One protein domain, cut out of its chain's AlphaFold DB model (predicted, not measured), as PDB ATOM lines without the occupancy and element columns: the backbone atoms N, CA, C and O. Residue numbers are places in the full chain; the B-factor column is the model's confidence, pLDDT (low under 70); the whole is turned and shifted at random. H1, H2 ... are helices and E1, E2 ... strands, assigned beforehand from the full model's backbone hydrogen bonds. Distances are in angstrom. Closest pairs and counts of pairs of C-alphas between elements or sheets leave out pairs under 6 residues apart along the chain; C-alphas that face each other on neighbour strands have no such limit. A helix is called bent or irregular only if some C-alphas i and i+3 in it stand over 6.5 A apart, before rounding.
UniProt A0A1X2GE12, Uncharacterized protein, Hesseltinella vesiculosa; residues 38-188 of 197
ATOM      1  N   LYS A  38     -34.239 -28.084 -16.772       90.69
ATOM      2  CA  LYS A  38     -34.117 -27.867 -15.319       90.69
ATOM      3  C   LYS A  38     -34.326 -26.412 -14.892       90.69
ATOM      4  O   LYS A  38     -34.682 -26.188 -13.743       90.69
ATOM      5  N   GLU A  39     -34.126 -25.458 -15.800       95.31
ATOM      6  CA  GLU A  39     -34.234 -24.016 -15.536       95.31
ATOM      7  C   GLU A  39     -35.319 -23.379 -16.420       95.31
ATOM      8  O   GLU A  39     -35.014 -22.574 -17.307       95.31
ATOM      9  N   PRO A  40     -36.602 -23.744 -16.222       95.69
ATOM     10  CA  PRO A  40     -37.683 -23.252 -17.066       95.69
ATOM     11  C   PRO A  40     -37.770 -21.736 -17.109       95.69
ATOM     12  O   PRO A  40     -38.044 -21.179 -18.166       95.69
ATOM     13  N   GLU A  41     -37.524 -21.059 -15.988       96.62
ATOM     14  CA  GLU A  41     -37.594 -19.607 -15.919       96.62
ATOM     15  C   GLU A  41     -36.610 -18.959 -16.897       96.62
ATOM     16  O   GLU A  41     -36.993 -18.056 -17.637       96.62
ATOM     17  N   GLN A  42     -35.371 -19.453 -16.975       96.50
ATOM     18  CA  GLN A  42     -34.373 -18.915 -17.902       96.50
ATOM     19  C   GLN A  42     -34.723 -19.200 -19.361       96.50
ATOM     20  O   GLN A  42     -34.520 -18.340 -20.222       96.50
ATOM     21  N   VAL A  43     -35.294 -20.371 -19.653       95.88
ATOM     22  CA  VAL A  43     -35.765 -20.703 -21.005       95.88
ATOM     23  C   VAL A  43     -36.918 -19.787 -21.421       95.88
ATOM     24  O   VAL A  43     -36.906 -19.258 -22.533       95.88
ATOM     25  N   ILE A  44     -37.870 -19.530 -20.518       96.31
ATOM     26  CA  ILE A  44     -38.987 -18.602 -20.744       96.31
ATOM     27  C   ILE A  44     -38.467 -17.185 -20.997       96.31
ATOM     28  O   ILE A  44     -38.819 -16.570 -22.003       96.31
ATOM     29  N   LEU A  45     -37.582 -16.678 -20.135       96.31
ATOM     30  CA  LEU A  45     -36.985 -15.349 -20.296       96.31
ATOM     31  C   LEU A  45     -36.190 -15.229 -21.600       96.31
ATOM     32  O   LEU A  45     -36.258 -14.201 -22.273       96.31
ATOM     33  N   SER A  46     -35.470 -16.282 -21.988       95.19
ATOM     34  CA  SER A  46     -34.715 -16.320 -23.243       95.19
ATOM     35  C   SER A  46     -35.630 -16.286 -24.464       95.19
ATOM     36  O   SER A  46     -35.323 -15.589 -25.430       95.19
ATOM     37  N   ALA A  47     -36.759 -16.998 -24.427       94.75
ATOM     38  CA  ALA A  47     -37.751 -16.965 -25.498       94.75
ATOM     39  C   ALA A  47     -38.369 -15.564 -25.635       94.75
ATOM     40  O   ALA A  47     -38.357 -15.001 -26.725       94.75
ATOM     41  N   ILE A  48     -38.785 -14.952 -24.519       95.50
ATOM     42  CA  ILE A  48     -39.315 -13.578 -24.490       95.50
ATOM     43  C   ILE A  48     -38.278 -12.579 -25.018       95.50
ATOM     44  O   ILE A  48     -38.597 -11.714 -25.831       95.50
ATOM     45  N   ARG A  49     -37.012 -12.714 -24.605       94.94
ATOM     46  CA  ARG A  49     -35.927 -11.847 -25.078       94.94
ATOM     47  C   ARG A  49     -35.739 -11.932 -26.591       94.94
ATOM     48  O   ARG A  49     -35.499 -10.903 -27.213       94.94
ATOM     49  N   LYS A  50     -35.846 -13.133 -27.167       94.12
ATOM     50  CA  LYS A  50     -35.784 -13.337 -28.620       94.12
ATOM     51  C   LYS A  50     -36.980 -12.687 -29.319       94.12
ATOM     52  O   LYS A  50     -36.762 -11.934 -30.259       94.12
ATOM     53  N   SER A  51     -38.202 -12.884 -28.816       94.00
ATOM     54  CA  SER A  51     -39.415 -12.240 -29.354       94.00
ATOM     55  C   SER A  51     -39.329 -10.715 -29.373       94.00
ATOM     56  O   SER A  51     -39.865 -10.072 -30.266       94.00
ATOM     57  N   CYS A  52     -38.665 -10.126 -28.378       94.38
ATOM     58  CA  CYS A  52     -38.535  -8.679 -28.233       94.38
ATOM     59  C   CYS A  52     -37.182  -8.137 -28.719       94.38
ATOM     60  O   CYS A  52     -36.838  -7.002 -28.389       94.38
ATOM     61  N   PHE A  53     -36.395  -8.918 -29.470       93.94
ATOM     62  CA  PHE A  53     -35.029  -8.540 -29.849       93.94
ATOM     63  C   PHE A  53     -34.973  -7.183 -30.563       93.94
ATOM     64  O   PHE A  53     -34.218  -6.301 -30.153       93.94
ATOM     65  N   GLU A  54     -35.826  -6.983 -31.569       93.88
ATOM     66  CA  GLU A  54     -35.909  -5.723 -32.317       93.88
ATOM     67  C   GLU A  54     -36.310  -4.553 -31.418       93.88
ATOM     68  O   GLU A  54     -35.773  -3.455 -31.540       93.88
ATOM     69  N   THR A  55     -37.203  -4.801 -30.456       94.88
ATOM     70  CA  THR A  55     -37.622  -3.784 -29.488       94.88
ATOM     71  C   THR A  55     -36.459  -3.365 -28.595       94.88
ATOM     72  O   THR A  55     -36.244  -2.171 -28.409       94.88
ATOM     73  N   PHE A  56     -35.675  -4.313 -28.077       95.00
ATOM     74  CA  PHE A  56     -34.495  -4.001 -27.264       95.00
ATOM     75  C   PHE A  56     -33.394  -3.281 -28.053       95.00
ATOM     76  O   PHE A  56     -32.623  -2.530 -27.464       95.00
ATOM     77  N   ALA A  57     -33.321  -3.490 -29.369       96.00
ATOM     78  CA  ALA A  57     -32.360  -2.821 -30.245       96.00
ATOM     79  C   ALA A  57     -32.746  -1.367 -30.591       96.00
ATOM     80  O   ALA A  57     -31.946  -0.638 -31.184       96.00
ATOM     81  N   ARG A  58     -33.956  -0.919 -30.229       95.75
ATOM     82  CA  ARG A  58     -34.421   0.446 -30.487       95.75
ATOM     83  C   ARG A  58     -33.587   1.482 -29.732       95.75
ATOM     84  O   ARG A  58     -33.402   1.397 -28.520       95.75
ATOM     85  N   LYS A  59     -33.174   2.543 -30.435       96.06
ATOM     86  CA  LYS A  59     -32.433   3.676 -29.843       96.06
ATOM     87  C   LYS A  59     -33.255   4.445 -28.805       96.06
ATOM     88  O   LYS A  59     -32.695   4.990 -27.861       96.06
ATOM     89  N   ASP A  60     -34.572   4.488 -28.982       96.19
ATOM     90  CA  ASP A  60     -35.512   5.189 -28.109       96.19
ATOM     91  C   ASP A  60     -36.093   4.295 -27.002       96.19
ATOM     92  O   ASP A  60     -36.941   4.750 -26.242       96.19
ATOM     93  N   PHE A  61     -35.642   3.039 -26.861       96.75
ATOM     94  CA  PHE A  61     -36.194   2.105 -25.873       96.75
ATOM     95  C   PHE A  61     -36.233   2.707 -24.462       96.75
ATOM     96  O   PHE A  61     -37.262   2.680 -23.788       96.75
ATOM     97  N   GLY A  62     -35.112   3.288 -24.021       96.50
ATOM     98  CA  GLY A  62     -34.988   3.855 -22.680       96.50
ATOM     99  C   GLY A  62     -35.890   5.068 -22.453       96.50
ATOM    100  O   GLY A  62     -36.550   5.148 -21.418       96.50
ATOM    101  N   SER A  63     -35.957   5.996 -23.414       96.81
ATOM    102  CA  SER A  63     -36.803   7.190 -23.298       96.81
ATOM    103  C   SER A  63     -38.287   6.832 -23.367       96.81
ATOM    104  O   SER A  63     -39.070   7.349 -22.575       96.81
ATOM    105  N   THR A  64     -38.667   5.895 -24.234       96.25
ATOM    106  CA  THR A  64     -40.038   5.377 -24.332       96.25
ATOM    107  C   THR A  64     -40.451   4.636 -23.058       96.25
ATOM    108  O   THR A  64     -41.534   4.882 -22.534       96.25
ATOM    109  N   LEU A  65     -39.573   3.818 -22.466       96.56
ATOM    110  CA  LEU A  65     -39.852   3.167 -21.182       96.56
ATOM    111  C   LEU A  65     -40.048   4.182 -20.046       96.56
ATOM    112  O   LEU A  65     -40.915   3.991 -19.197       96.56
ATOM    113  N   GLN A  66     -39.260   5.260 -20.015       96.19
ATOM    114  CA  GLN A  66     -39.448   6.315 -19.015       96.19
ATOM    115  C   GLN A  66     -40.768   7.063 -19.207       96.19
ATOM    116  O   GLN A  66     -41.447   7.332 -18.220       96.19
ATOM    117  N   LYS A  67     -41.178   7.327 -20.455       94.94
ATOM    118  CA  LYS A  67     -42.500   7.901 -20.752       94.94
ATOM    119  C   LYS A  67     -43.628   7.005 -20.246       94.94
ATOM    120  O   LYS A  67     -44.482   7.481 -19.515       94.94
ATOM    121  N   ILE A  68     -43.572   5.703 -20.537       95.00
ATOM    122  CA  ILE A  68     -44.558   4.726 -20.045       95.00
ATOM    123  C   ILE A  68     -44.644   4.755 -18.512       95.00
ATOM    124  O   ILE A  68     -45.735   4.755 -17.945       95.00
ATOM    125  N   LYS A  69     -43.497   4.798 -17.823       94.69
ATOM    126  CA  LYS A  69     -43.456   4.891 -16.356       94.69
ATOM    127  C   LYS A  69     -44.083   6.185 -15.838       94.69
ATOM    128  O   LYS A  69     -44.801   6.125 -14.846       94.69
ATOM    129  N   ALA A  70     -43.824   7.317 -16.490       94.44
ATOM    130  CA  ALA A  70     -44.438   8.596 -16.138       94.44
ATOM    131  C   ALA A  70     -45.963   8.548 -16.321       94.44
ATOM    132  O   ALA A  70     -46.688   8.832 -15.375       94.44
ATOM    133  N   SER A  71     -46.453   8.040 -17.457       94.12
ATOM    134  CA  SER A  71     -47.891   7.873 -17.702       94.12
ATOM    135  C   SER A  71     -48.580   6.991 -16.651       94.12
ATOM    136  O   SER A  71     -49.717   7.263 -16.278       94.12
ATOM    137  N   PHE A  72     -47.904   5.973 -16.094       93.50
ATOM    138  CA  PHE A  72     -48.451   5.193 -14.971       93.50
ATOM    139  C   PHE A  72     -48.612   6.016 -13.688       93.50
ATOM    140  O   PHE A  72     -49.580   5.812 -12.955       93.50
ATOM    141  N   VAL A  73     -47.675   6.925 -13.405       94.44
ATOM    142  CA  VAL A  73     -47.766   7.847 -12.261       94.44
ATOM    143  C   VAL A  73     -48.931   8.816 -12.463       94.44
ATOM    144  O   VAL A  73     -49.727   9.014 -11.543       94.44
ATOM    145  N   ASP A  74     -49.082   9.324 -13.684       94.56
ATOM    146  CA  ASP A  74     -50.122  10.285 -14.063       94.56
ATOM    147  C   ASP A  74     -51.497   9.633 -14.304       94.56
ATOM    148  O   ASP A  74     -52.496  10.328 -14.483       94.56
ATOM    149  N   ARG A  75     -51.570   8.294 -14.255       93.31
ATOM    150  CA  ARG A  75     -52.763   7.478 -14.558       93.31
ATOM    151  C   ARG A  75     -53.294   7.669 -15.984       93.31
ATOM    152  O   ARG A  75     -54.469   7.412 -16.244       93.31
ATOM    153  N   ASP A  76     -52.423   8.063 -16.903       91.56
ATOM    154  CA  ASP A  76     -52.705   8.160 -18.332       91.56
ATOM    155  C   ASP A  76     -52.559   6.781 -18.994       91.56
ATOM    156  O   ASP A  76     -51.563   6.462 -19.645       91.56
ATOM    157  N   TYR A  77     -53.539   5.904 -18.769       87.56
ATOM    158  CA  TYR A  77     -53.539   4.557 -19.353       87.56
ATOM    159  C   TYR A  77     -53.813   4.569 -20.858       87.56
ATOM    160  O   TYR A  77     -53.326   3.696 -21.576       87.56
ATOM    161  N   GLU A  78     -54.566   5.558 -21.337       85.38
ATOM    162  CA  GLU A  78     -54.868   5.713 -22.756       85.38
ATOM    163  C   GLU A  78     -53.580   5.986 -23.538       85.38
ATOM    164  O   GLU A  78     -53.279   5.248 -24.478       85.38
ATOM    165  N   GLY A  79     -52.744   6.925 -23.083       82.56
ATOM    166  CA  GLY A  79     -51.444   7.205 -23.695       82.56
ATOM    167  C   GLY A  79     -50.470   6.016 -23.671       82.56
ATOM    168  O   GLY A  79     -49.597   5.907 -24.535       82.56
ATOM    169  N   ILE A  80     -50.624   5.075 -22.731       86.00
ATOM    170  CA  ILE A  80     -49.801   3.854 -22.674       86.00
ATOM    171  C   ILE A  80     -50.279   2.812 -23.689       86.00
ATOM    172  O   ILE A  80     -49.448   2.201 -24.363       86.00
ATOM    173  N   PHE A  81     -51.593   2.573 -23.763       87.12
ATOM    174  CA  PHE A  81     -52.158   1.404 -24.448       87.12
ATOM    175  C   PHE A  81     -52.744   1.685 -25.838       87.12
ATOM    176  O   PHE A  81     -53.059   0.735 -26.556       87.12
ATOM    177  N   THR A  82     -52.854   2.952 -26.247       82.69
ATOM    178  CA  THR A  82     -53.291   3.327 -27.606       82.69
ATOM    179  C   THR A  82     -52.127   3.643 -28.546       82.69
ATOM    180  O   THR A  82     -52.226   3.402 -29.747       82.69
ATOM    181  N   GLU A  83     -50.987   4.099 -28.020       85.19
ATOM    182  CA  GLU A  83     -49.796   4.385 -28.824       85.19
ATOM    183  C   GLU A  83     -49.029   3.094 -29.149       85.19
ATOM    184  O   GLU A  83     -48.369   2.497 -28.292       85.19
ATOM    185  N   THR A  84     -49.059   2.674 -30.415       81.81
ATOM    186  CA  THR A  84     -48.445   1.419 -30.882       81.81
ATOM    187  C   THR A  84     -46.952   1.332 -30.548       81.81
ATOM    188  O   THR A  84     -46.454   0.261 -30.183       81.81
ATOM    189  N   ASN A  85     -46.228   2.457 -30.591       85.88
ATOM    190  CA  ASN A  85     -44.803   2.479 -30.256       85.88
ATOM    191  C   ASN A  85     -44.518   2.134 -28.790       85.88
ATOM    192  O   ASN A  85     -43.435   1.607 -28.500       85.88
ATOM    193  N   ASN A  86     -45.465   2.404 -27.887       91.69
ATOM    194  CA  ASN A  86     -45.347   2.099 -26.466       91.69
ATOM    195  C   ASN A  86     -45.577   0.609 -26.197       91.69
ATOM    196  O   ASN A  86     -44.905   0.034 -25.340       91.69
ATOM    197  N   LEU A  87     -46.462  -0.041 -26.961       92.31
ATOM    198  CA  LEU A  87     -46.888  -1.423 -26.720       92.31
ATOM    199  C   LEU A  87     -45.723  -2.416 -26.741       92.31
ATOM    200  O   LEU A  87     -45.607  -3.260 -25.849       92.31
ATOM    201  N   SER A  88     -44.824  -2.309 -27.720       93.56
ATOM    202  CA  SER A  88     -43.664  -3.206 -27.816       93.56
ATOM    203  C   SER A  88     -42.689  -3.009 -26.649       93.56
ATOM    204  O   SER A  88     -42.301  -3.987 -26.007       93.56
ATOM    205  N   VAL A  89     -42.355  -1.759 -26.302       95.75
ATOM    206  CA  VAL A  89     -41.451  -1.424 -25.180       95.75
ATOM    207  C   VAL A  89     -42.052  -1.831 -23.837       95.75
ATOM    208  O   VAL A  89     -41.356  -2.402 -22.990       95.75
ATOM    209  N   TYR A  90     -43.352  -1.594 -23.653       95.38
ATOM    210  CA  TYR A  90     -44.104  -2.067 -22.498       95.38
ATOM    211  C   TYR A  90     -44.027  -3.591 -22.397       95.38
ATOM    212  O   TYR A  90     -43.661  -4.135 -21.357       95.38
ATOM    213  N   SER A  91     -44.298  -4.295 -23.493       94.75
ATOM    214  CA  SER A  91     -44.297  -5.756 -23.502       94.75
ATOM    215  C   SER A  91     -42.920  -6.314 -23.154       94.75
ATOM    216  O   SER A  91     -42.799  -7.102 -22.220       94.75
ATOM    217  N   ALA A  92     -41.865  -5.817 -23.801       95.38
ATOM    218  CA  ALA A  92     -40.486  -6.211 -23.525       95.38
ATOM    219  C   ALA A  92     -40.072  -5.992 -22.055       95.38
ATOM    220  O   ALA A  92     -39.292  -6.772 -21.509       95.38
ATOM    221  N   SER A  93     -40.609  -4.956 -21.403       95.94
ATOM    222  CA  SER A  93     -40.246  -4.589 -20.029       95.94
ATOM    223  C   SER A  93     -41.073  -5.310 -18.961       95.94
ATOM    224  O   SER A  93     -40.537  -5.677 -17.916       95.94
ATOM    225  N   TYR A  94     -42.371  -5.521 -19.201       95.19
ATOM    226  CA  TYR A  94     -43.316  -5.990 -18.178       95.19
ATOM    227  C   TYR A  94     -43.784  -7.441 -18.373       95.19
ATOM    228  O   TYR A  94     -44.149  -8.094 -17.393       95.19
ATOM    229  N   VAL A  95     -43.745  -7.989 -19.595       96.06
ATOM    230  CA  VAL A  95     -44.108  -9.396 -19.855       96.06
ATOM    231  C   VAL A  95     -43.188 -10.399 -19.155       96.06
ATOM    232  O   VAL A  95     -43.736 -11.341 -18.586       96.06
ATOM    233  N   PRO A  96     -41.845 -10.238 -19.111       96.94
ATOM    234  CA  PRO A  96     -40.954 -11.248 -18.536       96.94
ATOM    235  C   PRO A  96     -41.345 -11.691 -17.120       96.94
ATOM    236  O   PRO A  96     -41.581 -12.873 -16.877       96.94
ATOM    237  N   GLY A  97     -41.479 -10.742 -16.189       97.00
ATOM    238  CA  GLY A  97     -41.824 -11.051 -14.800       97.00
ATOM    239  C   GLY A  97     -43.230 -11.638 -14.652       97.00
ATOM    240  O   GLY A  97     -43.429 -12.606 -13.914       97.00
ATOM    241  N   ARG A  98     -44.207 -11.098 -15.392       96.88
ATOM    242  CA  ARG A  98     -45.596 -11.578 -15.350       96.88
ATOM    243  C   ARG A  98     -45.746 -12.974 -15.942       96.88
ATOM    244  O   ARG A  98     -46.440 -13.795 -15.356       96.88
ATOM    245  N   ALA A  99     -45.069 -13.273 -17.047       97.31
ATOM    246  CA  ALA A  99     -45.090 -14.594 -17.668       97.31
ATOM    247  C   ALA A  99     -44.555 -15.675 -16.718       97.31
ATOM    248  O   ALA A  99     -45.149 -16.745 -16.613       97.31
ATOM    249  N   LEU A 100     -43.489 -15.382 -15.962       98.19
ATOM    250  CA  LEU A 100     -42.992 -16.295 -14.926       98.19
ATOM    251  C   LEU A 100     -44.003 -16.494 -13.790       98.19
ATOM    252  O   LEU A 100     -44.140 -17.607 -13.282       98.19
ATOM    253  N   CYS A 101     -44.725 -15.441 -13.399       97.88
ATOM    254  CA  CYS A 101     -45.801 -15.547 -12.414       97.88
ATOM    255  C   CYS A 101     -46.923 -16.471 -12.916       97.88
ATOM    256  O   CYS A 101     -47.267 -17.444 -12.244       97.88
ATOM    257  N   TYR A 102     -47.423 -16.236 -14.133       97.44
ATOM    258  CA  TYR A 102     -48.443 -17.083 -14.752       97.44
ATOM    259  C   TYR A 102     -47.976 -18.526 -14.920       97.44
ATOM    260  O   TYR A 102     -48.716 -19.438 -14.576       97.44
ATOM    261  N   TYR A 103     -46.738 -18.755 -15.359       97.75
ATOM    262  CA  TYR A 103     -46.167 -20.101 -15.435       97.75
ATOM    263  C   TYR A 103     -46.204 -20.817 -14.076       97.75
ATOM    264  O   TYR A 103     -46.633 -21.969 -13.993       97.75
ATOM    265  N   LYS A 104     -45.821 -20.139 -12.986       97.88
ATOM    266  CA  LYS A 104     -45.899 -20.703 -11.627       97.88
ATOM    267  C   LYS A 104     -47.332 -21.018 -11.198       97.88
ATOM    268  O   LYS A 104     -47.550 -22.025 -10.533       97.88
ATOM    269  N   ILE A 105     -48.308 -20.191 -11.573       97.38
ATOM    270  CA  ILE A 105     -49.731 -20.448 -11.297       97.38
ATOM    271  C   ILE A 105     -50.221 -21.650 -12.117       97.38
ATOM    272  O   ILE A 105     -50.750 -22.614 -11.569       97.38
ATOM    273  N   PHE A 106     -49.987 -21.638 -13.426       97.31
ATOM    274  CA  PHE A 106     -50.480 -22.644 -14.365       97.31
ATOM    275  C   PHE A 106     -49.789 -24.005 -14.244       97.31
ATOM    276  O   PHE A 106     -50.302 -24.990 -14.773       97.31
ATOM    277  N   THR A 107     -48.669 -24.092 -13.526       96.75
ATOM    278  CA  THR A 107     -48.019 -25.365 -13.178       96.75
ATOM    279  C   THR A 107     -48.519 -25.980 -11.873       96.75
ATOM    280  O   THR A 107     -48.091 -27.074 -11.507       96.75
ATOM    281  N   GLN A 108     -49.466 -25.345 -11.183       96.31
ATOM    282  CA  GLN A 108     -50.118 -25.968 -10.036       96.31
ATOM    283  C   GLN A 108     -51.033 -27.115 -10.490       96.31
ATOM    284  O   GLN A 108     -51.616 -27.099 -11.577       96.31
ATOM    285  N   ALA A 109     -51.195 -28.117  -9.622       91.31
ATOM    286  CA  ALA A 109     -51.915 -29.358  -9.911       91.31
ATOM    287  C   ALA A 109     -53.306 -29.211 -10.575       91.31
ATOM    288  O   ALA A 109     -53.584 -30.003 -11.481       91.31
ATOM    289  N   PRO A 110     -54.198 -28.271 -10.182       92.88
ATOM    290  CA  PRO A 110     -55.496 -28.142 -10.848       92.88
ATOM    291  C   PRO A 110     -55.358 -27.723 -12.316       92.88
ATOM    292  O   PRO A 110     -56.043 -28.279 -13.170       92.88
ATOM    293  N   PHE A 111     -54.427 -26.820 -12.623       95.19
ATOM    294  CA  PHE A 111     -54.220 -26.298 -13.971       95.19
ATOM    295  C   PHE A 111     -53.541 -27.314 -14.889       95.19
ATOM    296  O   PHE A 111     -53.990 -27.509 -16.014       95.19
ATOM    297  N   LEU A 112     -52.549 -28.063 -14.394       94.06
ATOM    298  CA  LEU A 112     -51.916 -29.134 -15.178       94.06
ATOM    299  C   LEU A 112     -52.943 -30.162 -15.692       94.06
ATOM    300  O   LEU A 112     -52.857 -30.631 -16.825       94.06
ATOM    301  N   LYS A 113     -53.972 -30.489 -14.902       92.12
ATOM    302  CA  LYS A 113     -55.041 -31.397 -15.352       92.12
ATOM    303  C   LYS A 113     -55.885 -30.813 -16.489       92.12
ATOM    304  O   LYS A 113     -56.390 -31.589 -17.299       92.12
ATOM    305  N   LEU A 114     -56.051 -29.489 -16.538       94.44
ATOM    306  CA  LEU A 114     -56.761 -28.794 -17.616       94.44
ATOM    307  C   LEU A 114     -55.922 -28.790 -18.896       94.44
ATOM    308  O   LEU A 114     -56.423 -29.121 -19.968       94.44
ATOM    309  N   TRP A 115     -54.626 -28.501 -18.785       94.50
ATOM    310  CA  TRP A 115     -53.734 -28.421 -19.946       94.50
ATOM    311  C   TRP A 115     -53.494 -29.769 -20.624       94.50
ATOM    312  O   TRP A 115     -53.098 -29.801 -21.783       94.50
ATOM    313  N   ALA A 116     -53.716 -30.887 -19.929       92.81
ATOM    314  CA  ALA A 116     -53.600 -32.233 -20.499       92.81
ATOM    315  C   ALA A 116     -54.801 -32.640 -21.378       92.81
ATOM    316  O   ALA A 116     -54.826 -33.753 -21.904       92.81
ATOM    317  N   LYS A 117     -55.825 -31.787 -21.477       93.25
ATOM    318  CA  LYS A 117     -57.110 -32.070 -22.125       93.25
ATOM    319  C   LYS A 117     -57.472 -30.970 -23.118       93.25
ATOM    320  O   LYS A 117     -56.791 -29.948 -23.217       93.25
ATOM    321  N   LYS A 118     -58.601 -31.164 -23.801       96.38
ATOM    322  CA  LYS A 118     -59.264 -30.102 -24.549       96.38
ATOM    323  C   LYS A 118     -59.812 -29.041 -23.592       96.38
ATOM    324  O   LYS A 118     -60.691 -29.345 -22.788       96.38
ATOM    325  N   THR A 119     -59.315 -27.815 -23.707       96.75
ATOM    326  CA  THR A 119     -59.648 -26.703 -22.813       96.75
ATOM    327  C   THR A 119     -59.790 -25.412 -23.612       96.75
ATOM    328  O   THR A 119     -58.956 -25.109 -24.458       96.75
ATOM    329  N   LYS A 120     -60.834 -24.634 -23.318       96.69
ATOM    330  CA  LYS A 120     -60.985 -23.264 -23.815       96.69
ATOM    331  C   LYS A 120     -60.691 -22.289 -22.684       96.69
ATOM    332  O   LYS A 120     -61.208 -22.464 -21.581       96.69
ATOM    333  N   VAL A 121     -59.866 -21.286 -22.952       95.44
ATOM    334  CA  VAL A 121     -59.476 -20.244 -22.002       95.44
ATOM    335  C   VAL A 121     -59.873 -18.901 -22.590       95.44
ATOM    336  O   VAL A 121     -59.429 -18.552 -23.680       95.44
ATOM    337  N   TYR A 122     -60.691 -18.148 -21.857       94.38
ATOM    338  CA  TYR A 122     -61.002 -16.762 -22.183       94.38
ATOM    339  C   TYR A 122     -60.231 -15.842 -21.240       94.38
ATOM    340  O   TYR A 122     -60.503 -15.802 -20.041       94.38
ATOM    341  N   ALA A 123     -59.233 -15.158 -21.786       91.88
ATOM    342  CA  ALA A 123     -58.341 -14.262 -21.072       91.88
ATOM    343  C   ALA A 123     -58.802 -12.813 -21.280       91.88
ATOM    344  O   ALA A 123     -58.629 -12.238 -22.358       91.88
ATOM    345  N   ILE A 124     -59.429 -12.243 -20.250       91.25
ATOM    346  CA  ILE A 124     -59.934 -10.864 -20.250       91.25
ATOM    347  C   ILE A 124     -58.817  -9.931 -19.791       91.25
ATOM    348  O   ILE A 124     -58.263 -10.121 -18.711       91.25
ATOM    349  N   GLY A 125     -58.513  -8.906 -20.587       86.38
ATOM    350  CA  GLY A 125     -57.369  -8.035 -20.323       86.38
ATOM    351  C   GLY A 125     -56.040  -8.761 -20.542       86.38
ATOM    352  O   GLY A 125     -55.068  -8.509 -19.827       86.38
ATOM    353  N   ALA A 126     -56.004  -9.691 -21.505       83.88
ATOM    354  CA  ALA A 126     -54.825 -10.504 -21.816       83.88
ATOM    355  C   ALA A 126     -53.606  -9.646 -22.206       83.88
ATOM    356  O   ALA A 126     -52.443 -10.045 -22.028       83.88
ATOM    357  N   GLY A 127     -53.886  -8.451 -22.737       87.44
ATOM    358  CA  GLY A 127     -52.937  -7.402 -23.050       87.44
ATOM    359  C   GLY A 127     -51.714  -7.888 -23.812       87.44
ATOM    360  O   GLY A 127     -51.786  -8.581 -24.821       87.44
ATOM    361  N   SER A 128     -50.553  -7.538 -23.266       90.06
ATOM    362  CA  SER A 128     -49.224  -7.798 -23.833       90.06
ATOM    363  C   SER A 128     -48.805  -9.274 -23.985       90.06
ATOM    364  O   SER A 128     -47.699  -9.524 -24.451       90.06
ATOM    365  N   GLY A 129     -49.614 -10.261 -23.573       92.00
ATOM    366  CA  GLY A 129     -49.318 -11.685 -23.819       92.00
ATOM    367  C   GLY A 129     -48.556 -12.423 -22.718       92.00
ATOM    368  O   GLY A 129     -47.977 -13.478 -22.967       92.00
ATOM    369  N   SER A 130     -48.557 -11.914 -21.483       95.50
ATOM    370  CA  SER A 130     -47.937 -12.628 -20.351       95.50
ATOM    371  C   SER A 130     -48.606 -13.979 -20.070       95.50
ATOM    372  O   SER A 130     -47.914 -14.955 -19.775       95.50
ATOM    373  N   GLU A 131     -49.933 -14.044 -20.203       95.12
ATOM    374  CA  GLU A 131     -50.710 -15.278 -20.043       95.12
ATOM    375  C   GLU A 131     -50.407 -16.287 -21.142       95.12
ATOM    376  O   GLU A 131     -50.154 -17.446 -20.828       95.12
ATOM    377  N   LEU A 132     -50.343 -15.842 -22.403       95.19
ATOM    378  CA  LEU A 132     -49.957 -16.673 -23.544       95.19
ATOM    379  C   LEU A 132     -48.631 -17.392 -23.281       95.19
ATOM    380  O   LEU A 132     -48.557 -18.616 -23.374       95.19
ATOM    381  N   VAL A 133     -47.591 -16.641 -22.908       96.56
ATOM    382  CA  VAL A 133     -46.258 -17.212 -22.687       96.56
ATOM    383  C   VAL A 133     -46.247 -18.158 -21.482       96.56
ATOM    384  O   VAL A 133     -45.707 -19.261 -21.569       96.56
ATOM    385  N   GLY A 134     -46.857 -17.752 -20.363       96.56
ATOM    386  CA  GLY A 134     -46.925 -18.582 -19.160       96.56
ATOM    387  C   GLY A 134     -47.706 -19.883 -19.376       96.56
ATOM    388  O   GLY A 134     -47.273 -20.945 -18.926       96.56
ATOM    389  N   LEU A 135     -48.829 -19.811 -20.098       96.31
ATOM    390  CA  LEU A 135     -49.679 -20.951 -20.440       96.31
ATOM    391  C   LEU A 135     -48.961 -21.908 -21.388       96.31
ATOM    392  O   LEU A 135     -48.860 -23.094 -21.083       96.31
ATOM    393  N   ALA A 136     -48.400 -21.398 -22.488       96.00
ATOM    394  CA  ALA A 136     -47.642 -22.200 -23.443       96.00
ATOM    395  C   ALA A 136     -46.473 -22.933 -22.757       96.00
ATOM    396  O   ALA A 136     -46.242 -24.116 -23.007       96.00
ATOM    397  N   ALA A 137     -45.785 -22.279 -21.817       96.62
ATOM    398  CA  ALA A 137     -44.737 -22.920 -21.031       96.62
ATOM    399  C   ALA A 137     -45.302 -24.028 -20.124       96.62
ATOM    400  O   ALA A 137     -44.756 -25.131 -20.077       96.62
ATOM    401  N   ALA A 138     -46.415 -23.779 -19.428       96.50
ATOM    402  CA  ALA A 138     -47.057 -24.766 -18.558       96.50
ATOM    403  C   ALA A 138     -47.600 -25.981 -19.332       96.50
ATOM    404  O   ALA A 138     -47.544 -27.106 -18.833       96.50
ATOM    405  N   MET A 139     -48.044 -25.793 -20.577       95.81
ATOM    406  CA  MET A 139     -48.483 -26.872 -21.469       95.81
ATOM    407  C   MET A 139     -47.379 -27.896 -21.768       95.81
ATOM    408  O   MET A 139     -47.688 -29.055 -22.039       95.81
ATOM    409  N   THR A 140     -46.100 -27.519 -21.657       95.19
ATOM    410  CA  THR A 140     -44.967 -28.459 -21.781       95.19
ATOM    411  C   THR A 140     -44.800 -29.374 -20.559       95.19
ATOM    412  O   THR A 140     -44.010 -30.314 -20.584       95.19
ATOM    413  N   ARG A 141     -45.541 -29.136 -19.469       94.31
ATOM    414  CA  ARG A 141     -45.444 -29.914 -18.220       94.31
ATOM    415  C   ARG A 141     -46.442 -31.066 -18.127       94.31
ATOM    416  O   ARG A 141     -46.495 -31.740 -17.099       94.31
ATOM    417  N   VAL A 142     -47.195 -31.328 -19.192       93.00
ATOM    418  CA  VAL A 142     -48.247 -32.353 -19.252       93.00
ATOM    419  C   VAL A 142     -48.154 -33.157 -20.550       93.00
ATOM    420  O   VAL A 142     -47.582 -32.646 -21.511       93.00
ATOM    421  N   PRO A 143     -48.703 -34.386 -20.627       90.12
ATOM    422  CA  PRO A 143     -48.697 -35.174 -21.863       90.12
ATOM    423  C   PRO A 143     -49.372 -34.436 -23.029       90.12
ATOM    424  O   PRO A 143     -50.330 -33.692 -22.828       90.12
ATOM    425  N   GLY A 144     -48.862 -34.623 -24.250       84.31
ATOM    426  CA  GLY A 144     -49.310 -33.876 -25.434       84.31
ATOM    427  C   GLY A 144     -50.377 -34.543 -26.297       84.31
ATOM    428  O   GLY A 144     -50.927 -33.871 -27.159       84.31
ATOM    429  N   GLU A 145     -50.668 -35.827 -26.076       85.56
ATOM    430  CA  GLU A 145     -51.515 -36.654 -26.956       85.56
ATOM    431  C   GLU A 145     -52.955 -36.139 -27.078       85.56
ATOM    432  O   GLU A 145     -53.518 -36.139 -28.165       85.56
ATOM    433  N   ASN A 146     -53.531 -35.665 -25.968       87.12
ATOM    434  CA  ASN A 146     -54.915 -35.176 -25.892       87.12
ATOM    435  C   ASN A 146     -54.999 -33.669 -25.592       87.12
ATOM    436  O   ASN A 146     -56.071 -33.150 -25.267       87.12
ATOM    437  N   GLN A 147     -53.860 -32.974 -25.633       92.62
ATOM    438  CA  GLN A 147     -53.782 -31.550 -25.337       92.62
ATOM    439  C   GLN A 147     -54.326 -30.748 -26.520       92.62
ATOM    440  O   GLN A 147     -53.791 -30.830 -27.621       92.62
ATOM    441  N   GLN A 148     -55.354 -29.941 -26.263       95.81
ATOM    442  CA  GLN A 148     -55.895 -28.981 -27.221       95.81
ATOM    443  C   GLN A 148     -56.388 -27.755 -26.455       95.81
ATOM    444  O   GLN A 148     -57.461 -27.775 -25.856       95.81
ATOM    445  N   VAL A 149     -55.598 -26.694 -26.445       96.44
ATOM    446  CA  VAL A 149     -55.903 -25.458 -25.734       96.44
ATOM    447  C   VAL A 149     -56.252 -24.375 -26.743       96.44
ATOM    448  O   VAL A 149     -55.459 -24.038 -27.615       96.44
ATOM    449  N   GLU A 150     -57.451 -23.826 -26.610       96.19
ATOM    450  CA  GLU A 150     -57.899 -22.650 -27.349       96.19
ATOM    451  C   GLU A 150     -57.818 -21.452 -26.404       96.19
ATOM    452  O   GLU A 150     -58.549 -21.392 -25.415       96.19
ATOM    453  N   LEU A 151     -56.896 -20.531 -26.677       94.88
ATOM    454  CA  LEU A 151     -56.708 -19.309 -25.908       94.88
ATOM    455  C   LEU A 151     -57.305 -18.131 -26.677       94.88
ATOM    456  O   LEU A 151     -56.780 -17.723 -27.712       94.88
ATOM    457  N   LEU A 152     -58.384 -17.570 -26.142       93.56
ATOM    458  CA  LEU A 152     -59.026 -16.366 -26.649       93.56
ATOM    459  C   LEU A 152     -58.612 -15.174 -25.783       93.56
ATOM    460  O   LEU A 152     -58.898 -15.146 -24.588       93.56
ATOM    461  N   MET A 153     -57.915 -14.211 -26.381       92.69
ATOM    462  CA  MET A 153     -57.344 -13.046 -25.704       92.69
ATOM    463  C   MET A 153     -58.142 -11.790 -26.047       92.69
ATOM    464  O   MET A 153     -58.094 -11.327 -27.187       92.69
ATOM    465  N   GLN A 154     -58.858 -11.244 -25.063       90.31
ATOM    466  CA  GLN A 154     -59.608  -9.993 -25.177       90.31
ATOM    467  C   GLN A 154     -58.793  -8.837 -24.602       90.31
ATOM    468  O   GLN A 154     -58.382  -8.898 -23.441       90.31
ATOM    469  N   ASP A 155     -58.614  -7.767 -25.374       89.62
ATOM    470  CA  ASP A 155     -58.032  -6.521 -24.875       89.62
ATOM    471  C   ASP A 155     -58.439  -5.313 -25.734       89.62
ATOM    472  O   ASP A 155     -58.736  -5.453 -26.921       89.62
ATOM    473  N   ILE A 156     -58.423  -4.121 -25.137       85.44
ATOM    474  CA  ILE A 156     -58.698  -2.865 -25.847       85.44
ATOM    475  C   ILE A 156     -57.499  -2.410 -26.696       85.44
ATOM    476  O   ILE A 156     -57.674  -1.765 -27.727       85.44
ATOM    477  N   GLY A 157     -56.276  -2.752 -26.281       83.12
ATOM    478  CA  GLY A 157     -55.054  -2.392 -26.990       83.12
ATOM    479  C   GLY A 157     -54.816  -3.252 -28.233       83.12
ATOM    480  O   GLY A 157     -55.122  -4.445 -28.277       83.12
ATOM    481  N   SER A 158     -54.198  -2.659 -29.254       86.38
ATOM    482  CA  SER A 158     -53.838  -3.354 -30.499       86.38
ATOM    483  C   SER A 158     -52.537  -4.156 -30.358       86.38
ATOM    484  O   SER A 158     -51.507  -3.829 -30.940       86.38
ATOM    485  N   TRP A 159     -52.572  -5.233 -29.571       89.25
ATOM    486  CA  TRP A 159     -51.395  -6.053 -29.239       89.25
ATOM    487  C   TRP A 159     -50.983  -7.072 -30.314       89.25
ATOM    488  O   TRP A 159     -50.098  -7.891 -30.061       89.25
ATOM    489  N   GLN A 160     -51.615  -7.061 -31.492       89.38
ATOM    490  CA  GLN A 160     -51.466  -8.097 -32.523       89.38
ATOM    491  C   GLN A 160     -50.000  -8.418 -32.836       89.38
ATOM    492  O   GLN A 160     -49.615  -9.589 -32.810       89.38
ATOM    493  N   ASP A 161     -49.185  -7.394 -33.083       89.25
ATOM    494  CA  ASP A 161     -47.789  -7.567 -33.488       89.25
ATOM    495  C   ASP A 161     -46.970  -8.234 -32.380       89.25
ATOM    496  O   ASP A 161     -46.302  -9.244 -32.607       89.25
ATOM    497  N   VAL A 162     -47.100  -7.737 -31.148       90.50
ATOM    498  CA  VAL A 162     -46.428  -8.294 -29.965       90.50
ATOM    499  C   VAL A 162     -46.848  -9.746 -29.729       90.50
ATOM    500  O   VAL A 162     -46.004 -10.626 -29.548       90.50
ATOM    501  N   LEU A 163     -48.155 -10.013 -29.738       91.94
ATOM    502  CA  LEU A 163     -48.693 -11.346 -29.486       91.94
ATOM    503  C   LEU A 163     -48.263 -12.336 -30.567       91.94
ATOM    504  O   LEU A 163     -48.006 -13.496 -30.260       91.94
ATOM    505  N   THR A 164     -48.175 -11.891 -31.821       91.19
ATOM    506  CA  THR A 164     -47.685 -12.713 -32.933       91.19
ATOM    507  C   THR A 164     -46.218 -13.086 -32.715       91.19
ATOM    508  O   THR A 164     -45.856 -14.253 -32.862       91.19
ATOM    509  N   GLN A 165     -45.379 -12.138 -32.284       91.56
ATOM    510  CA  GLN A 165     -43.970 -12.412 -31.981       91.56
ATOM    511  C   GLN A 165     -43.801 -13.415 -30.834       91.56
ATOM    512  O   GLN A 165     -42.957 -14.315 -30.921       91.56
ATOM    513  N   PHE A 166     -44.608 -13.304 -29.773       92.69
ATOM    514  CA  PHE A 166     -44.578 -14.269 -28.675       92.69
ATOM    515  C   PHE A 166     -45.061 -15.647 -29.106       92.69
ATOM    516  O   PHE A 166     -44.371 -16.625 -28.831       92.69
ATOM    517  N   GLU A 167     -46.180 -15.747 -29.818       89.81
ATOM    518  CA  GLU A 167     -46.695 -17.023 -30.322       89.81
ATOM    519  C   GLU A 167     -45.650 -17.748 -31.185       89.81
ATOM    520  O   GLU A 167     -45.346 -18.921 -30.956       89.81
ATOM    521  N   GLN A 168     -45.002 -17.033 -32.111       85.94
ATOM    522  CA  GLN A 168     -43.993 -17.614 -32.997       85.94
ATOM    523  C   GLN A 168     -42.737 -18.101 -32.261       85.94
ATOM    524  O   GLN A 168     -42.204 -19.154 -32.600       85.94
ATOM    525  N   HIS A 169     -42.257 -17.365 -31.260       84.00
ATOM    526  CA  HIS A 169     -40.973 -17.647 -30.601       84.00
ATOM    527  C   HIS A 169     -41.094 -18.440 -29.294       84.00
ATOM    528  O   HIS A 169     -40.077 -18.874 -28.754       84.00
ATOM    529  N   THR A 170     -42.309 -18.641 -28.782       81.44
ATOM    530  CA  THR A 170     -42.564 -19.486 -27.607       81.44
ATOM    531  C   THR A 170     -43.159 -20.818 -28.034       81.44
ATOM    532  O   THR A 170     -42.468 -21.831 -27.969       81.44
ATOM    533  N   ALA A 171     -44.381 -20.823 -28.572       72.31
ATOM    534  CA  ALA A 171     -45.098 -22.042 -28.934       72.31
ATOM    535  C   ALA A 171     -44.299 -22.905 -29.921       72.31
ATOM    536  O   ALA A 171     -44.063 -24.083 -29.657       72.31
ATOM    537  N   ARG A 172     -43.773 -22.307 -30.998       74.06
ATOM    538  CA  ARG A 172     -42.995 -23.061 -31.998       74.06
ATOM    539  C   ARG A 172     -41.628 -23.495 -31.471       74.06
ATOM    540  O   ARG A 172     -41.176 -24.594 -31.787       74.06
ATOM    541  N   HIS A 173     -40.981 -22.672 -30.642       82.19
ATOM    542  CA  HIS A 173     -39.697 -23.028 -30.027       82.19
ATOM    543  C   HIS A 173     -39.838 -24.154 -28.993       82.19
ATOM    544  O   HIS A 173     -38.896 -24.906 -28.770       82.19
ATOM    545  N   TRP A 174     -41.022 -24.300 -28.399       90.88
ATOM    546  CA  TRP A 174     -41.366 -25.367 -27.461       90.88
ATOM    547  C   TRP A 174     -42.145 -26.513 -28.109       90.88
ATOM    548  O   TRP A 174     -42.757 -27.318 -27.405       90.88
ATOM    549  N   HIS A 175     -42.112 -26.596 -29.442       88.56
ATOM    550  CA  HIS A 175     -42.722 -27.668 -30.228       88.56
ATOM    551  C   HIS A 175     -44.224 -27.867 -29.964       88.56
ATOM    552  O   HIS A 175     -44.736 -28.977 -30.106       88.56
ATOM    553  N   LEU A 176     -44.937 -26.804 -29.582       90.00
ATOM    554  CA  LEU A 176     -46.395 -26.799 -29.562       90.00
ATOM    555  C   LEU A 176     -46.900 -26.680 -30.997       90.00
ATOM    556  O   LEU A 176     -46.522 -25.758 -31.723       90.00
ATOM    557  N   THR A 177     -47.746 -27.619 -31.405       90.81
ATOM    558  CA  THR A 177     -48.383 -27.582 -32.725       90.81
ATOM    559  C   THR A 177     -49.619 -26.682 -32.708       90.81
ATOM    560  O   THR A 177     -50.205 -26.440 -31.652       90.81
ATOM    561  N   GLU A 178     -50.072 -26.239 -33.881       89.00
ATOM    562  CA  GLU A 178     -51.314 -25.454 -34.017       89.00
ATOM    563  C   GLU A 178     -52.558 -26.226 -33.540       89.00
ATOM    564  O   GLU A 178     -53.534 -25.629 -33.091       89.00
ATOM    565  N   ALA A 179     -52.504 -27.563 -33.577       90.75
ATOM    566  CA  ALA A 179     -53.542 -28.424 -33.017       90.75
ATOM    567  C   ALA A 179     -53.540 -28.432 -31.478       90.75
ATOM    568  O   ALA A 179     -54.584 -28.648 -30.865       90.75
ATOM    569  N   GLN A 180     -52.378 -28.212 -30.851       93.19
ATOM    570  CA  GLN A 180     -52.236 -28.199 -29.396       93.19
ATOM    571  C   GLN A 180     -52.543 -26.839 -28.786       93.19
ATOM    572  O   GLN A 180     -53.143 -26.801 -27.716       93.19
ATOM    573  N   LEU A 181     -52.126 -25.744 -29.424       94.12
ATOM    574  CA  LEU A 181     -52.395 -24.383 -28.974       94.12
ATOM    575  C   LEU A 181     -52.898 -23.548 -30.148       94.12
ATOM    576  O   LEU A 181     -52.151 -23.277 -31.084       94.12
ATOM    577  N   THR A 182     -54.143 -23.095 -30.060       93.69
ATOM    578  CA  THR A 182     -54.713 -22.115 -30.986       93.69
ATOM    579  C   THR A 182     -54.939 -20.808 -30.241       93.69
ATOM    580  O   THR A 182     -55.520 -20.807 -29.157       93.69
ATOM    581  N   CYS A 183     -54.480 -19.698 -30.815       92.12
ATOM    582  CA  CYS A 183     -54.601 -18.372 -30.221       92.12
ATOM    583  C   CYS A 183     -55.503 -17.486 -31.081       92.12
ATOM    584  O   CYS A 183     -55.178 -17.172 -32.224       92.12
ATOM    585  N   ALA A 184     -56.617 -17.045 -30.507       90.81
ATOM    586  CA  ALA A 184     -57.515 -16.071 -31.106       90.81
ATOM    587  C   ALA A 184     -57.458 -14.759 -30.317       90.81
ATOM    588  O   ALA A 184     -57.187 -14.740 -29.114       90.81
ATOM    589  N   ARG A 185     -57.676 -13.645 -31.012       88.81
ATOM    590  CA  ARG A 185     -57.575 -12.296 -30.455       88.81
ATOM    591  C   ARG A 185     -58.879 -11.569 -30.732       88.81
ATOM    592  O   ARG A 185     -59.332 -11.552 -31.873       88.81
ATOM    593  N   CYS A 186     -59.441 -10.967 -29.698       85.81
ATOM    594  CA  CYS A 186     -60.622 -10.129 -29.790       85.81
ATOM    595  C   CYS A 186     -60.223  -8.709 -29.382       85.81
ATOM    596  O   CYS A 186     -60.069  -8.447 -28.187       85.81
ATOM    597  N   PRO A 187     -59.981  -7.806 -30.347       80.31
ATOM    598  CA  PRO A 187     -59.806  -6.397 -30.034       80.31
ATOM    599  C   PRO A 187     -61.148  -5.794 -29.596       80.31
ATOM    600  O   PRO A 187     -62.188  -6.126 -30.163       80.31
ATOM    601  N   GLY A 188     -61.121  -4.902 -28.607       76.38
ATOM    602  CA  GLY A 188     -62.287  -4.113 -28.191       76.38
ATOM    603  C   GLY A 188     -62.590  -4.184 -26.697       76.38
ATOM    604  O   GLY A 188     -61.870  -4.812 -25.913       76.38
TER     605      GLY A 188
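Overview. This is residues 38 to 188 of the 197 residues of an uncharacterized protein of Hesseltinella vesiculosa (UniProt A0A1X2GE12). A three-stranded parallel sheet has H7 and H8 over one face and no named helix over the other; beyond these two helices H1 crosses H8 and the arm H5b, which packs on H7. At one end of the body H3 packs across the arm H5a, with H4 on H3; at the opposite end H6 grazes the sheet. The printed part has 151 residues, with eight named helices and three named strands in the order H1 H2 H3 H4 H5 H6 E1 H7 E2 H8 E3, a mixed class of helices and strands. The sheet's order is E1 E2 E3. The whole is compact, with a radius of gyration of the C-alphas of 15.5 A and spans of 46 by 33 by 24 A.

Arrangement. H1, residues 40 to 51, and H2, residues 53 to 56, meet only through their link. H3, residues 61 to 74, touches H4, residues 77 to 81, with its residues 68 to 72 alone; the closest C-alphas, of Ile 68 and Ile 80, are 5.9 A apart. H5, residues 84 to 106, was assigned as one helix by its hydrogen bonds but is bent, with C-alphas 93 and 96 at 6.9 A; its arms H5a, residues 84 to 93, and H5b, residues 96 to 106, stand at a steep tilt of 66 degrees. H5a touches H3, about perpendicular at 85 degrees, the closest C-alphas being those of Leu 65 and Val 89, 6.3 A. H5a also touches H2, closest at the C-alphas of Thr 55 and Val 89, 6.2 A. H7, residues 130 to 139, touches H5b at a steep tilt of 45 degrees, closest at the C-alphas of Tyr 103 and Gly 134, 4.1 A. H8, residues 160 to 170, touches H1, closest at the C-alphas of Ser 51 and Gln 165, 5.3 A. E1, residues 118 to 124, E2, residues 148 to 155, and E3, residues 181 to 187, form two strand-helix-strand units, parallel neighbours joined through a helix: E1, H7, E2 and E2, H8, E3, both crossovers right-handed. N 121 and O 150, 2.8 A, and N 184 and O 151, 2.9 A, are within hydrogen-bond range across E1 and E2 and across E2 and E3. On the same face, H7 lies over E2 at a height over the sheet of 9.9 A and H8 over E3 at 10.8 A. H6, residues 109 to 115, only grazes the sheet with residues 113 to 115. Every O i to N i+4 pair is within range in H1, H3, H4, H5b, H7 and H8, against 4 of 6 in H5a and 2 of 3 in H6; H2 is too short for one.

Along the chain. H1 begins at C-alpha 40, (-37.683, -23.252, -17.066), and E3 ends at C-alpha 187, (-59.806, -6.397, -30.034). From first to last C-alpha H3 measures 20.0 A, E1 19.7 A, E2 22.7 A and E3 19.5 A.

Size, cuts and confidence. The C-alphas farthest apart, of Asp 74 and Glu 145, are 48.7 A apart. The printed part has no cut and no long link. Its mean pLDDT is 92.3, and no printed residue is under 70.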